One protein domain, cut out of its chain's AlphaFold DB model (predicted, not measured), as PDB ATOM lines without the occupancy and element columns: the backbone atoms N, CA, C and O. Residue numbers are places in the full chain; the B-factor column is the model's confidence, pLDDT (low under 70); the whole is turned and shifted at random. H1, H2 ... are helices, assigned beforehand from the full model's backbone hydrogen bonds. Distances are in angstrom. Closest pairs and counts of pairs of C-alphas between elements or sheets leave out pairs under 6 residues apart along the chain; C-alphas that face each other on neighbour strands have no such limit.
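This is residues 64 to 181 of the 226 residues of an uncharacterized protein of Sulfurifustis variabilis (UniProt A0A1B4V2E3). H1 crosses one side of the hairpin H2 and H3, H5 crosses its open end, and H4 packs on H1. Residues 143 to 148 stick out. The printed part, all helix, has 118 residues with five named helices and is compact: radius of gyration of the C-alphas 14.1 A, spans 39 by 32 by 31 A.

Find C-alpha 64 at (91.372, 162.356, 146.636); from there H1, residues 64 to 85, runs 31.6 A. H3 is residues 114 to 135, H2 92 to 109 and H4 151 to 155. H5, residues 158 to 174, ends at (82.218, 149.782, 119.548).

H1, with residues 68 to 76 alone, touches H3 at a steep tilt of 59 degrees, closest at C-alphas 72 and 120, 6.0 A. The closest C-alphas of H2 and H5, Ala 92 and Ala 167, are 3.9 A apart. In each helix, every O i to N i+4 pair is within hydrogen-bond range.

The printed part has no cut; the H3 to H4 link is long. In this model 51 printed residues have pLDDT under 70, among them residues 131 to 166.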
ATOM      1  N   ARG A  64      91.728 163.180 147.797       90.38
ATOM      2  CA  ARG A  64      91.372 162.356 146.636       90.38
ATOM      3  C   ARG A  64      90.942 163.213 145.448       90.38
ATOM      4  O   ARG A  64      91.301 162.896 144.324       90.38
ATOM      5  N   GLN A  65      90.226 164.318 145.676       90.19
ATOM      6  CA  GLN A  65      89.894 165.262 144.599       90.19
ATOM      7  C   GLN A  65      91.156 165.846 143.949       90.19
ATOM      8  O   GLN A  65      91.218 165.998 142.731       90.19
ATOM      9  N   THR A  66      92.164 166.175 144.761       90.56
ATOM     10  CA  THR A  66      93.443 166.720 144.287       90.56
ATOM     11  C   THR A  66      94.223 165.674 143.494       90.56
ATOM     12  O   THR A  66      94.715 165.979 142.408       90.56
ATOM     13  N   GLU A  67      94.289 164.441 144.001       93.00
ATOM     14  CA  GLU A  67      94.917 163.305 143.321       93.00
ATOM     15  C   GLU A  67      94.234 162.992 141.978       93.00
ATOM     16  O   GLU A  67      94.890 162.993 140.937       93.00
ATOM     17  N   GLU A  68      92.913 162.783 141.974       94.25
ATOM     18  CA  GLU A  68      92.150 162.434 140.768       94.25
ATOM     19  C   GLU A  68      92.215 163.553 139.711       94.25
ATOM     20  O   GLU A  68      92.301 163.262 138.513       94.25
ATOM     21  N   ARG A  69      92.266 164.830 140.124       92.94
ATOM     22  CA  ARG A  69      92.504 165.953 139.204       92.94
ATOM     23  C   ARG A  69      93.892 165.903 138.572       92.94
ATOM     24  O   ARG A  69      93.987 166.077 137.362       92.94
ATOM     25  N   ALA A  70      94.938 165.640 139.352       93.44
ATOM     26  CA  ALA A  70      96.298 165.543 138.821       93.44
ATOM     27  C   ALA A  70      96.419 164.407 137.790       93.44
ATOM     28  O   ALA A  70      96.976 164.606 136.710       93.44
ATOM     29  N   ILE A  71      95.812 163.246 138.073       95.75
ATOM     30  CA  ILE A  71      95.731 162.128 137.120       95.75
ATOM     31  C   ILE A  71      94.992 162.558 135.846       95.75
ATOM     32  O   ILE A  71      95.436 162.248 134.742       95.75
ATOM     33  N   TYR A  72      93.868 163.269 135.982       93.62
ATOM     34  CA  TYR A  72      93.074 163.732 134.841       93.62
ATOM     35  C   TYR A  72      93.895 164.659 133.938       93.62
ATOM     36  O   TYR A  72      93.909 164.481 132.721       93.62
ATOM     37  N   GLU A  73      94.574 165.643 134.530       92.25
ATOM     38  CA  GLU A  73      95.405 166.613 133.814       92.25
ATOM     39  C   GLU A  73      96.561 165.917 133.087       92.25
ATOM     40  O   GLU A  73      96.729 166.120 131.887       92.25
ATOM     41  N   GLN A  74      97.266 164.997 133.752       93.25
ATOM     42  CA  GLN A  74      98.358 164.237 133.136       93.25
ATOM     43  C   GLN A  74      97.887 163.310 132.010       93.25
ATOM     44  O   GLN A  74      98.501 163.273 130.943       93.25
ATOM     45  N   LEU A  75      96.783 162.576 132.206       92.44
ATOM     46  CA  LEU A  75      96.196 161.756 131.141       92.44
ATOM     47  C   LEU A  75      95.825 162.620 129.941       92.44
ATOM     48  O   LEU A  75      96.074 162.235 128.800       92.44
ATOM     49  N   ARG A  76      95.232 163.787 130.191       88.50
ATOM     50  CA  ARG A  76      94.826 164.712 129.142       88.50
ATOM     51  C   ARG A  76      96.027 165.241 128.358       88.50
ATOM     52  O   ARG A  76      95.999 165.168 127.134       88.50
ATOM     53  N   GLU A  77      97.072 165.717 129.030       87.94
ATOM     54  CA  GLU A  77      98.304 166.191 128.385       87.94
ATOM     55  C   GLU A  77      98.963 165.096 127.536       87.94
ATOM     56  O   GLU A  77      99.363 165.326 126.394       87.94
ATOM     57  N   GLU A  78      99.025 163.874 128.061       90.19
ATOM     58  CA  GLU A  78      99.579 162.715 127.364       90.19
ATOM     59  C   GLU A  78      98.765 162.352 126.113       90.19
ATOM     60  O   GLU A  78      99.318 162.104 125.037       90.19
ATOM     61  N   ILE A  79      97.437 162.361 126.232       87.06
ATOM     62  CA  ILE A  79      96.520 162.132 125.116       87.06
ATOM     63  C   ILE A  79      96.687 163.230 124.056       87.06
ATOM     64  O   ILE A  79      96.805 162.919 122.869       87.06
ATOM     65  N   GLU A  80      96.739 164.501 124.460       80.50
ATOM     66  CA  GLU A  80      96.954 165.642 123.566       80.50
ATOM     67  C   GLU A  80      98.290 165.533 122.819       80.50
ATOM     68  O   GLU A  80      98.318 165.692 121.593       80.50
ATOM     69  N   ARG A  81      99.376 165.173 123.515       84.06
ATOM     70  CA  ARG A  81     100.690 164.942 122.899       84.06
ATOM     71  C   ARG A  81     100.623 163.845 121.838       84.06
ATOM     72  O   ARG A  81     101.083 164.037 120.713       84.06
ATOM     73  N   ARG A  82      99.973 162.722 122.149       85.06
ATOM     74  CA  ARG A  82      99.794 161.609 121.200       85.06
ATOM     75  C   ARG A  82      98.962 162.008 119.987       85.06
ATOM     76  O   ARG A  82      99.283 161.611 118.869       85.06
ATOM     77  N   PHE A  83      97.918 162.813 120.177       77.75
ATOM     78  CA  PHE A  83      97.150 163.372 119.064       77.75
ATOM     79  C   PHE A  83      97.990 164.302 118.187       77.75
ATOM     80  O   PHE A  83      97.858 164.250 116.961       77.75
ATOM     81  N   ALA A  84      98.865 165.116 118.781       77.88
ATOM     82  CA  ALA A  84      99.765 165.994 118.039       77.88
ATOM     83  C   ALA A  84     100.760 165.199 117.171       77.88
ATOM     84  O   ALA A  84     100.991 165.555 116.014       77.88
ATOM     85  N   GLU A  85     101.289 164.091 117.699       81.56
ATOM     86  CA  GLU A  85     102.256 163.217 117.020       81.56
ATOM     87  C   GLU A  85     101.645 162.364 115.893       81.56
ATOM     88  O   GLU A  85     102.358 161.945 114.974       81.56
ATOM     89  N   MET A  86     100.332 162.107 115.914       78.06
ATOM     90  CA  MET A  86      99.682 161.296 114.882       78.06
ATOM     91  C   MET A  86      99.788 161.943 113.495       78.06
ATOM     92  O   MET A  86      99.420 163.099 113.280       78.06
ATOM     93  N   ARG A  87     100.252 161.175 112.506       71.12
ATOM     94  CA  ARG A  87     100.295 161.576 111.090       71.12
ATOM     95  C   ARG A  87      99.084 160.994 110.356       71.12
ATOM     96  O   ARG A  87      98.772 159.824 110.532       71.12
ATOM     97  N   GLY A  88      98.431 161.800 109.517       68.12
ATOM     98  CA  GLY A  88      97.230 161.391 108.775       68.12
ATOM     99  C   GLY A  88      95.910 161.710 109.489       68.12
ATOM    100  O   GLY A  88      95.872 162.525 110.416       68.12
ATOM    101  N   ALA A  89      94.820 161.114 108.996       64.56
ATOM    102  CA  ALA A  89      93.472 161.289 109.537       64.56
ATOM    103  C   ALA A  89      93.290 160.505 110.848       64.56
ATOM    104  O   ALA A  89      93.784 159.386 110.976       64.56
ATOM    105  N   VAL A  90      92.566 161.085 111.810       69.25
ATOM    106  CA  VAL A  90      92.176 160.388 113.045       69.25
ATOM    107  C   VAL A  90      91.080 159.378 112.728       69.25
ATOM    108  O   VAL A  90      90.106 159.723 112.062       69.25
ATOM    109  N   ASN A  91      91.231 158.154 113.230       72.69
ATOM    110  CA  ASN A  91      90.219 157.101 113.201       72.69
ATOM    111  C   ASN A  91      89.994 156.537 114.618       72.69
ATOM    112  O   ASN A  91      90.736 156.865 115.551       72.69
ATOM    113  N   ALA A  92      88.947 155.726 114.786       72.62
ATOM    114  CA  ALA A  92      88.535 155.178 116.081       72.62
ATOM    115  C   ALA A  92      89.667 154.424 116.802       72.62
ATOM    116  O   ALA A  92      89.906 154.632 117.993       72.62
ATOM    117  N   ASP A  93      90.423 153.615 116.058       78.00
ATOM    118  CA  ASP A  93      91.552 152.850 116.590       78.00
ATOM    119  C   ASP A  93      92.702 153.751 117.050       78.00
ATOM    120  O   ASP A  93      93.323 153.491 118.079       78.00
ATOM    121  N   GLY A  94      92.966 154.843 116.329       80.19
ATOM    122  CA  GLY A  94      93.969 155.839 116.693       80.19
ATOM    123  C   GLY A  94      93.624 156.560 117.995       80.19
ATOM    124  O   GLY A  94      94.490 156.702 118.859       80.19
ATOM    125  N   VAL A  95      92.354 156.947 118.173       79.06
ATOM    126  CA  VAL A  95      91.841 157.521 119.431       79.06
ATOM    127  C   VAL A  95      92.016 156.525 120.573       79.06
ATOM    128  O   VAL A  95      92.613 156.858 121.598       79.06
ATOM    129  N   ARG A  96      91.542 155.288 120.384       82.00
ATOM    130  CA  ARG A  96      91.641 154.227 121.389       82.00
ATOM    131  C   ARG A  96      93.091 153.973 121.792       82.00
ATOM    132  O   ARG A  96      93.414 153.999 122.974       82.00
ATOM    133  N   ALA A  97      93.977 153.798 120.815       85.94
ATOM    134  CA  ALA A  97      95.390 153.550 121.058       85.94
ATOM    135  C   ALA A  97      96.094 154.746 121.718       85.94
ATOM    136  O   ALA A  97      97.077 154.551 122.432       85.94
ATOM    137  N   ALA A  98      95.652 155.983 121.478       88.00
ATOM    138  CA  ALA A  98      96.186 157.148 122.178       88.00
ATOM    139  C   ALA A  98      95.827 157.111 123.671       88.00
ATOM    140  O   ALA A  98      96.720 157.227 124.506       88.00
ATOM    141  N   VAL A  99      94.554 156.865 123.998       88.00
ATOM    142  CA  VAL A  99      94.079 156.765 125.388       88.00
ATOM    143  C   VAL A  99      94.706 155.571 126.108       88.00
ATOM    144  O   VAL A  99      95.249 155.732 127.199       88.00
ATOM    145  N   ASP A 100      94.683 154.384 125.500       91.50
ATOM    146  CA  ASP A 100      95.204 153.162 126.123       91.50
ATOM    147  C   ASP A 100      96.705 153.293 126.424       91.50
ATOM    148  O   ASP A 100      97.158 152.928 127.509       91.50
ATOM    149  N   ARG A 101      97.482 153.893 125.511       93.62
ATOM    150  CA  ARG A 101      98.912 154.138 125.749       93.62
ATOM    151  C   ARG A 101      99.166 155.208 126.804       93.62
ATOM    152  O   ARG A 101     100.118 155.057 127.563       93.62
ATOM    153  N   ALA A 102      98.329 156.243 126.887       94.06
ATOM    154  CA  ALA A 102      98.426 157.231 127.957       94.06
ATOM    155  C   ALA A 102      98.235 156.585 129.337       94.06
ATOM    156  O   ALA A 102      99.021 156.812 130.254       94.06
ATOM    157  N   VAL A 103      97.239 155.704 129.456       95.38
ATOM    158  CA  VAL A 103      96.968 154.942 130.682       95.38
ATOM    159  C   VAL A 103      98.122 154.011 131.046       95.38
ATOM    160  O   VAL A 103      98.494 153.935 132.215       95.38
ATOM    161  N   VAL A 104      98.677 153.285 130.071       96.31
ATOM    162  CA  VAL A 104      99.824 152.389 130.298       96.31
ATOM    163  C   VAL A 104     101.035 153.178 130.786       96.31
ATOM    164  O   VAL A 104     101.583 152.846 131.832       96.31
ATOM    165  N   GLN A 105     101.387 154.263 130.096       94.75
ATOM    166  CA  GLN A 105     102.533 155.092 130.462       94.75
ATOM    167  C   GLN A 105     102.395 155.669 131.875       94.75
ATOM    168  O   GLN A 105     103.353 155.651 132.645       94.75
ATOM    169  N   LEU A 106     101.200 156.138 132.245       95.25
ATOM    170  CA  LEU A 106     100.983 156.699 133.574       95.25
ATOM    171  C   LEU A 106     101.102 155.644 134.685       95.25
ATOM    172  O   LEU A 106     101.603 155.939 135.765       95.25
ATOM    173  N   LYS A 107     100.702 154.395 134.413       95.88
ATOM    174  CA  LYS A 107     100.910 153.270 135.341       95.88
ATOM    175  C   LYS A 107     102.388 152.909 135.483       95.88
ATOM    176  O   LYS A 107     102.821 152.597 136.588       95.88
ATOM    177  N   GLU A 108     103.147 152.943 134.390       94.88
ATOM    178  CA  GLU A 108     104.583 152.622 134.374       94.88
ATOM    179  C   GLU A 108     105.430 153.665 135.109       94.88
ATOM    180  O   GLU A 108     106.389 153.306 135.789       94.88
ATOM    181  N   MET A 109     105.060 154.946 135.016       92.19
ATOM    182  CA  MET A 109     105.715 156.031 135.754       92.19
ATOM    183  C   MET A 109     105.566 155.901 137.278       92.19
ATOM    184  O   MET A 109     106.372 156.463 138.022       92.19
ATOM    185  N   GLY A 110     104.562 155.156 137.750       86.44
ATOM    186  CA  GLY A 110     104.231 155.055 139.167       86.44
ATOM    187  C   GLY A 110     103.674 156.365 139.738       86.44
ATOM    188  O   GLY A 110     103.327 157.292 139.012       86.44
ATOM    189  N   GLY A 111     103.542 156.437 141.063       91.25
ATOM    190  CA  GLY A 111     103.026 157.618 141.773       91.25
ATOM    191  C   GLY A 111     101.519 157.602 142.044       91.25
ATOM    192  O   GLY A 111     101.093 158.175 143.040       91.25
ATOM    193  N   TYR A 112     100.737 156.868 141.247       94.38
ATOM    194  CA  TYR A 112      99.310 156.634 141.490       94.38
ATOM    195  C   TYR A 112      98.972 155.148 141.438       94.38
ATOM    196  O   TYR A 112      99.674 154.343 140.819       94.38
ATOM    197  N   THR A 113      97.861 154.769 142.065       95.38
ATOM    198  CA  THR A 113      97.368 153.392 141.977       95.38
ATOM    199  C   THR A 113      96.771 153.112 140.596       95.38
ATOM    200  O   THR A 113      96.160 153.978 139.966       95.38
ATOM    201  N   ALA A 114      96.900 151.869 140.122       94.56
ATOM    202  CA  ALA A 114      96.317 151.466 138.842       94.56
ATOM    203  C   ALA A 114      94.786 151.633 138.811       94.56
ATOM    204  O   ALA A 114      94.230 151.919 137.751       94.56
ATOM    205  N   ASP A 115      94.122 151.467 139.959       94.19
ATOM    206  CA  ASP A 115      92.680 151.663 140.114       94.19
ATOM    207  C   ASP A 115      92.282 153.136 139.934       94.19
ATOM    208  O   ASP A 115      91.433 153.436 139.093       94.19
ATOM    209  N   ALA A 116      92.976 154.061 140.611       93.62
ATOM    210  CA  ALA A 116      92.746 155.499 140.455       93.62
ATOM    211  C   ALA A 116      92.947 155.949 138.998       93.62
ATOM    212  O   ALA A 116      92.088 156.630 138.433       93.62
ATOM    213  N   ILE A 117      94.025 155.490 138.348       96.06
ATOM    214  CA  ILE A 117      94.280 155.784 136.930       96.06
ATOM    215  C   ILE A 117      93.147 155.250 136.047       96.06
ATOM    216  O   ILE A 117      92.658 155.972 135.183       96.06
ATOM    217  N   ASN A 118      92.710 154.002 136.242       92.94
ATOM    218  CA  ASN A 118      91.635 153.413 135.437       92.94
ATOM    219  C   ASN A 118      90.308 154.160 135.609       92.94
ATOM    220  O   ASN A 118      89.619 154.415 134.619       92.94
ATOM    221  N   LYS A 119      89.964 154.527 136.847       91.44
ATOM    222  CA  LYS A 119      88.747 155.276 137.166       91.44
ATOM    223  C   LYS A 119      88.740 156.639 136.470       91.44
ATOM    224  O   LYS A 119      87.780 156.966 135.776       91.44
ATOM    225  N   VAL A 120      89.826 157.402 136.598       93.50
ATOM    226  CA  VAL A 120      89.944 158.720 135.957       93.50
ATOM    227  C   VAL A 120      90.025 158.593 134.435       93.50
ATOM    228  O   VAL A 120      89.423 159.388 133.716       93.50
ATOM    229  N   ALA A 121      90.696 157.565 133.913       91.56
ATOM    230  CA  ALA A 121      90.716 157.299 132.480       91.56
ATOM    231  C   ALA A 121      89.303 157.090 131.932       91.56
ATOM    232  O   ALA A 121      88.969 157.652 130.895       91.56
ATOM    233  N   ASP A 122      88.447 156.342 132.627       88.12
ATOM    234  CA  ASP A 122      87.054 156.157 132.220       88.12
ATOM    235  C   ASP A 122      86.259 157.473 132.186       88.12
ATOM    236  O   ASP A 122      85.468 157.677 131.257       88.12
ATOM    237  N   THR A 123      86.530 158.400 133.110       87.56
ATOM    238  CA  THR A 123      86.019 159.779 133.047       87.56
ATOM    239  C   THR A 123      86.516 160.509 131.800       87.56
ATOM    240  O   THR A 123      85.709 161.064 131.057       87.56
ATOM    241  N   VAL A 124      87.821 160.472 131.512       87.25
ATOM    242  CA  VAL A 124      88.389 161.123 130.319       87.25
ATOM    243  C   VAL A 124      87.734 160.580 129.044       87.25
ATOM    244  O   VAL A 124      87.344 161.354 128.172       87.25
ATOM    245  N   LYS A 125      87.520 159.260 128.948       82.62
ATOM    246  CA  LYS A 125      86.808 158.638 127.815       82.62
ATOM    247  C   LYS A 125      85.374 159.174 127.688       82.62
ATOM    248  O   LYS A 125      84.944 159.497 126.580       82.62
ATOM    249  N   LYS A 126      84.641 159.296 128.803       79.81
ATOM    250  CA  LYS A 126      83.284 159.877 128.842       79.81
ATOM    251  C   LYS A 126      83.278 161.349 128.419       79.81
ATOM    252  O   LYS A 126      82.368 161.774 127.707       79.81
ATOM    253  N   ASP A 127      84.280 162.128 128.802       79.75
ATOM    254  CA  ASP A 127      84.351 163.542 128.429       79.75
ATOM    255  C   ASP A 127      84.744 163.744 126.962       79.75
ATOM    256  O   ASP A 127      84.160 164.606 126.301       79.75
ATOM    257  N   LEU A 128      85.638 162.907 126.418       76.00
ATOM    258  CA  LEU A 128      85.922 162.847 124.978       76.00
ATOM    259  C   LEU A 128      84.646 162.522 124.184       76.00
ATOM    260  O   LEU A 128      84.351 163.190 123.193       76.00
ATOM    261  N   ALA A 129      83.856 161.554 124.658       72.25
ATOM    262  CA  ALA A 129      82.563 161.188 124.082       72.25
ATOM    263  C   ALA A 129      81.570 162.350 124.055       72.25
ATOM    264  O   ALA A 129      81.021 162.699 123.009       72.25
ATOM    265  N   SER A 130      81.360 162.953 125.224       72.00
ATOM    266  CA  SER A 130      80.461 164.085 125.429       72.00
ATOM    267  C   SER A 130      80.853 165.265 124.540       72.00
ATOM    268  O   SER A 130      79.993 165.889 123.917       72.00
ATOM    269  N   ALA A 131      82.156 165.535 124.422       69.25
ATOM    270  CA  ALA A 131      82.667 166.561 123.532       69.25
ATOM    271  C   ALA A 131      82.361 166.228 122.066       69.25
ATOM    272  O   ALA A 131      81.737 167.049 121.402       69.25
ATOM    273  N   ALA A 132      82.715 165.033 121.579       65.56
ATOM    274  CA  ALA A 132      82.520 164.629 120.182       65.56
ATOM    275  C   ALA A 132      81.064 164.765 119.707       65.56
ATOM    276  O   ALA A 132      80.829 165.299 118.623       65.56
ATOM    277  N   VAL A 133      80.089 164.371 120.538       63.47
ATOM    278  CA  VAL A 133      78.653 164.540 120.239       63.47
ATOM    279  C   VAL A 133      78.278 166.018 120.098       63.47
ATOM    280  O   VAL A 133      77.537 166.385 119.187       63.47
ATOM    281  N   LYS A 134      78.805 166.889 120.968       59.78
ATOM    282  CA  LYS A 134      78.523 168.333 120.933       59.78
ATOM    283  C   LYS A 134      79.250 169.079 119.822       59.78
ATOM    284  O   LYS A 134      78.774 170.139 119.426       59.78
ATOM    285  N   MET A 135      80.385 168.570 119.333       55.31
ATOM    286  CA  MET A 135      81.163 169.299 118.329       55.31
ATOM    287  C   MET A 135      80.382 169.477 117.027       55.31
ATOM    288  O   MET A 135      80.453 170.562 116.456       55.31
ATOM    289  N   GLY A 136      79.586 168.480 116.613       52.28
ATOM    290  CA  GLY A 136      78.647 168.568 115.488       52.28
ATOM    291  C   GLY A 136      79.200 169.241 114.210       52.28
ATOM    292  O   GLY A 136      80.404 169.416 114.038       52.28
ATOM    293  N   PRO A 137      78.333 169.645 113.268       47.88
ATOM    294  CA  PRO A 137      78.745 170.397 112.075       47.88
ATOM    295  C   PRO A 137      79.135 171.864 112.358       47.88
ATOM    296  O   PRO A 137      79.771 172.505 111.524       47.88
ATOM    297  N   GLU A 138      78.753 172.421 113.515       47.50
ATOM    298  CA  GLU A 138      78.842 173.862 113.819       47.50
ATOM    299  C   GLU A 138      80.020 174.263 114.737       47.50
ATOM    300  O   GLU A 138      80.051 175.384 115.252       47.50
ATOM    301  N   TRP A 139      81.034 173.404 114.900       48.16
ATOM    302  CA  TRP A 139      82.199 173.620 115.781       48.16
ATOM    303  C   TRP A 139      82.935 174.964 115.595       48.16
ATOM    304  O   TRP A 139      83.564 175.467 116.518       48.16
ATOM    305  N   GLN A 140      82.819 175.617 114.434       44.75
ATOM    306  CA  GLN A 140      83.366 176.965 114.203       44.75
ATOM    307  C   GLN A 140      82.833 178.030 115.184       44.75
ATOM    308  O   GLN A 140      83.466 179.068 115.357       44.75
ATOM    309  N   ARG A 141      81.676 177.789 115.815       48.75
ATOM    310  CA  ARG A 141      81.065 178.674 116.821       48.75
ATOM    311  C   ARG A 141      81.518 178.376 118.253       48.75
ATOM    312  O   ARG A 141      81.211 179.155 119.156       48.75
ATOM    313  N   PHE A 142      82.245 177.279 118.477       44.72
ATOM    314  CA  PHE A 142      82.813 176.944 119.779       44.72
ATOM    315  C   PHE A 142      83.971 177.908 120.081       44.72
ATOM    316  O   PHE A 142      85.076 177.804 119.554       44.72
ATOM    317  N   SER A 143      83.669 178.940 120.870       40.38
ATOM    318  CA  SER A 143      84.625 179.973 121.285       40.38
ATOM    319  C   SER A 143      85.518 179.498 122.439       40.38
ATOM    320  O   SER A 143      85.123 178.620 123.201       40.38
ATOM    321  N   ALA A 144      86.645 180.186 122.651       37.84
ATOM    322  CA  ALA A 144      87.636 180.015 123.730       37.84
ATOM    323  C   ALA A 144      87.108 179.907 125.189       37.84
ATOM    324  O   ALA A 144      87.901 179.748 126.111       37.84
ATOM    325  N   LYS A 145      85.794 180.025 125.430       38.38
ATOM    326  CA  LYS A 145      85.147 179.886 126.747       38.38
ATOM    327  C   LYS A 145      84.676 178.471 127.086       38.38
ATOM    328  O   LYS A 145      84.464 178.190 128.262       38.38
ATOM    329  N   SER A 146      84.497 177.587 126.109       45.94
ATOM    330  CA  SER A 146      84.456 176.153 126.402       45.94
ATOM    331  C   SER A 146      85.890 175.742 126.683       45.94
ATOM    332  O   SER A 146      86.734 175.905 125.804       45.94
ATOM    333  N   ALA A 147      86.156 175.315 127.911       41.69
ATOM    334  CA  ALA A 147      87.491 175.050 128.410       41.69
ATOM    335  C   ALA A 147      88.392 174.367 127.378       41.69
ATOM    336  O   ALA A 147      87.949 173.475 126.656       41.69
ATOM    337  N   ASP A 148      89.628 174.851 127.339       49.16
ATOM    338  CA  ASP A 148      90.688 174.672 126.350       49.16
ATOM    339  C   ASP A 148      91.174 173.215 126.205       49.16
ATOM    340  O   ASP A 148      92.364 172.946 126.258       49.16
ATOM    341  N   SER A 149      90.256 172.252 126.083       45.75
ATOM    342  CA  SER A 149      90.486 170.803 126.103       45.75
ATOM    343  C   SER A 149      90.968 170.219 124.780       45.75
ATOM    344  O   SER A 149      91.238 169.027 124.701       45.75
ATOM    345  N   PHE A 150      91.031 171.041 123.729       52.31
ATOM    346  CA  PHE A 150      91.202 170.577 122.352       52.31
ATOM    347  C   PHE A 150      91.955 171.586 121.464       52.31
ATOM    348  O   PHE A 150      91.748 171.610 120.249       52.31
ATOM    349  N   ALA A 151      92.838 172.419 122.033       56.00
ATOM    350  CA  ALA A 151      93.648 173.374 121.262       56.00
ATOM    351  C   ALA A 151      94.419 172.688 120.115       56.00
ATOM    352  O   ALA A 151      94.361 173.131 118.969       56.00
ATOM    353  N   VAL A 152      95.013 171.521 120.393       57.16
ATOM    354  CA  VAL A 152      95.724 170.683 119.406       57.16
ATOM    355  C   VAL A 152      94.832 170.289 118.223       57.16
ATOM    356  O   VAL A 152      95.260 170.270 117.069       57.16
ATOM    357  N   TRP A 153      93.571 169.969 118.500       58.03
ATOM    358  CA  TRP A 153      92.606 169.567 117.485       58.03
ATOM    359  C   TRP A 153      92.172 170.764 116.630       58.03
ATOM    360  O   TRP A 153      92.064 170.642 115.408       58.03
ATOM    361  N   ARG A 154      91.977 171.933 117.253       56.50
ATOM    362  CA  ARG A 154      91.661 173.192 116.562       56.50
ATOM    363  C   ARG A 154      92.742 173.559 115.542       56.50
ATOM    364  O   ARG A 154      92.410 173.933 114.416       56.50
ATOM    365  N   ASP A 155      94.008 173.400 115.912       62.75
ATOM    366  CA  ASP A 155      95.146 173.866 115.113       62.75
ATOM    367  C   ASP A 155      95.441 172.964 113.889       62.75
ATOM    368  O   ASP A 155      96.103 173.397 112.946       62.75
ATOM    369  N   ARG A 156      94.881 171.741 113.827       62.59
ATOM    370  CA  ARG A 156      94.997 170.815 112.672       62.59
ATOM    371  C   ARG A 156      93.898 170.954 111.608       62.59
ATOM    372  O   ARG A 156      93.919 170.240 110.605       62.59
ATOM    373  N   GLY A 157      92.969 171.895 111.777       59.19
ATOM    374  CA  GLY A 157      91.977 172.262 110.761       59.19
ATOM    375  C   GLY A 157      90.745 171.346 110.667       59.19
ATOM    376  O   GLY A 157      90.667 170.264 111.248       59.19
ATOM    377  N   ARG A 158      89.736 171.804 109.905       57.06
ATOM    378  CA  ARG A 158      88.373 171.222 109.868       57.06
ATOM    379  C   ARG A 158      88.312 169.736 109.487       57.06
ATOM    380  O   ARG A 158      87.510 169.007 110.060       57.06
ATOM    381  N   GLY A 159      89.133 169.285 108.536       59.28
ATOM    382  CA  GLY A 159      89.108 167.893 108.060       59.28
ATOM    383  C   GLY A 159      89.615 166.889 109.099       59.28
ATOM    384  O   GLY A 159      89.033 165.823 109.265       59.28
ATOM    385  N   PHE A 160      90.655 167.263 109.851       64.62
ATOM    386  CA  PHE A 160      91.177 166.455 110.952       64.62
ATOM    387  C   PHE A 160      90.160 166.357 112.096       64.62
ATOM    388  O   PHE A 160      89.931 165.274 112.623       64.62
ATOM    389  N   LEU A 161      89.493 167.471 112.409       60.50
ATOM    390  CA  LEU A 161      88.447 167.557 113.430       60.50
ATOM    391  C   LEU A 161      87.220 166.701 113.121       60.50
ATOM    392  O   LEU A 161      86.759 165.965 113.986       60.50
ATOM    393  N   ALA A 162      86.702 166.783 111.893       62.28
ATOM    394  CA  ALA A 162      85.557 165.977 111.481       62.28
ATOM    395  C   ALA A 162      85.885 164.476 111.559       62.28
ATOM    396  O   ALA A 162      85.097 163.706 112.101       62.28
ATOM    397  N   GLY A 163      87.080 164.075 111.103       66.69
ATOM    398  CA  GLY A 163      87.567 162.702 111.258       66.69
ATOM    399  C   GLY A 163      87.694 162.282 112.724       66.69
ATOM    400  O   GLY A 163      87.275 161.191 113.083       66.69
ATOM    401  N   ALA A 164      88.190 163.167 113.590       66.25
ATOM    402  CA  ALA A 164      88.381 162.890 115.009       66.25
ATOM    403  C   ALA A 164      87.061 162.779 115.796       66.25
ATOM    404  O   ALA A 164      86.930 161.902 116.649       66.25
ATOM    405  N   ALA A 165      86.059 163.609 115.491       65.12
ATOM    406  CA  ALA A 165      84.731 163.501 116.093       65.12
ATOM    407  C   ALA A 165      84.032 162.192 115.683       65.12
ATOM    408  O   ALA A 165      83.515 161.479 116.546       65.12
ATOM    409  N   THR A 166      84.090 161.835 114.393       68.19
ATOM    410  CA  THR A 166      83.584 160.551 113.883       68.19
ATOM    411  C   THR A 166      84.311 159.375 114.530       68.19
ATOM    412  O   THR A 166      83.667 158.475 115.056       68.19
ATOM    413  N   ALA A 167      85.642 159.425 114.586       73.38
ATOM    414  CA  ALA A 167      86.490 158.417 115.208       73.38
ATOM    415  C   ALA A 167      86.143 158.159 116.679       73.38
ATOM    416  O   ALA A 167      86.006 157.010 117.096       73.38
ATOM    417  N   VAL A 168      85.999 159.223 117.475       69.94
ATOM    418  CA  VAL A 168      85.591 159.103 118.880       69.94
ATOM    419  C   VAL A 168      84.198 158.484 118.960       69.94
ATOM    420  O   VAL A 168      84.012 157.528 119.706       69.94
ATOM    421  N   GLY A 169      83.240 158.967 118.164       66.69
ATOM    422  CA  GLY A 169      81.886 158.410 118.113       66.69
ATOM    423  C   GLY A 169      81.864 156.911 117.794       66.69
ATOM    424  O   GLY A 169      81.242 156.137 118.520       66.69
ATOM    425  N   GLU A 170      82.588 156.488 116.760       72.38
ATOM    426  CA  GLU A 170      82.722 155.088 116.344       72.38
ATOM    427  C   GLU A 170      83.358 154.214 117.427       72.38
ATOM    428  O   GLU A 170      82.816 153.159 117.763       72.38
ATOM    429  N   TRP A 171      84.469 154.659 118.020       71.56
ATOM    430  CA  TRP A 171      85.128 153.943 119.114       71.56
ATOM    431  C   TRP A 171      84.175 153.697 120.292       71.56
ATOM    432  O   TRP A 171      84.167 152.615 120.878       71.56
ATOM    433  N   LEU A 172      83.324 154.668 120.621       64.06
ATOM    434  CA  LEU A 172      82.392 154.560 121.745       64.06
ATOM    435  C   LEU A 172      81.198 153.654 121.444       64.06
ATOM    436  O   LEU A 172      80.762 152.912 122.327       64.06
ATOM    437  N   GLN A 173      80.706 153.673 120.202       66.56
ATOM    438  CA  GLN A 173      79.710 152.706 119.733       66.56
ATOM    439  C   GLN A 173      80.267 151.278 119.818       66.56
ATOM    440  O   GLN A 173      79.588 150.383 120.319       66.56
ATOM    441  N   GLN A 174      81.530 151.074 119.428       67.06
ATOM    442  CA  GLN A 174      82.218 149.782 119.548       67.06
ATOM    443  C   GLN A 174      82.447 149.367 121.008       67.06
ATOM    444  O   GLN A 174      82.363 148.185 121.336       67.06
ATOM    445  N   ALA A 175      82.684 150.326 121.906       60.19
ATOM    446  CA  ALA A 175      82.807 150.081 123.342       60.19
ATOM    447  C   ALA A 175      81.462 149.760 124.034       60.19
ATOM    448  O   ALA A 175      81.432 149.583 125.254       60.19
ATOM    449  N   GLY A 176      80.347 149.694 123.291       54.00
ATOM    450  CA  GLY A 176      79.029 149.305 123.803       54.00
ATOM    451  C   GLY A 176      78.354 150.353 124.692       54.00
ATOM    452  O   GLY A 176      77.390 150.039 125.391       54.00
ATOM    453  N   ARG A 177      78.836 151.601 124.694       55.50
ATOM    454  CA  ARG A 177      78.311 152.671 125.551       55.50
ATOM    455  C   ARG A 177      77.522 153.680 124.702       55.50
ATOM    456  O   ARG A 177      78.097 154.500 123.993       55.50
ATOM    457  N   ARG A 178      76.184 153.658 124.787       51.12
ATOM    458  CA  ARG A 178      75.320 154.730 124.251       51.12
ATOM    459  C   ARG A 178      75.408 155.947 125.183       51.12
ATOM    460  O   ARG A 178      74.853 155.928 126.276       51.12
ATOM    461  N   PHE A 179      76.134 156.991 124.783       51.41
ATOM    462  CA  PHE A 179      76.389 158.181 125.619       51.41
ATOM    463  C   PHE A 179      75.337 159.305 125.490       51.41
ATOM    464  O   PHE A 179      75.473 160.333 126.146       51.41
ATOM    465  N   GLU A 180      74.270 159.135 124.703       45.84
ATOM    466  CA  GLU A 180      73.362 160.237 124.317       45.84
ATOM    467  C   GLU A 180      72.503 160.859 125.438       45.84
ATOM    468  O   GLU A 180      71.829 161.854 125.196       45.84
ATOM    469  N   GLN A 181      72.551 160.368 126.681       53.34
ATOM    470  CA  GLN A 181      71.844 160.984 127.819       53.34
ATOM    471  C   GLN A 181      72.610 160.819 129.131       53.34
ATOM    472  O   GLN A 181      72.079 160.318 130.120       53.34
TER     473      GLN A 181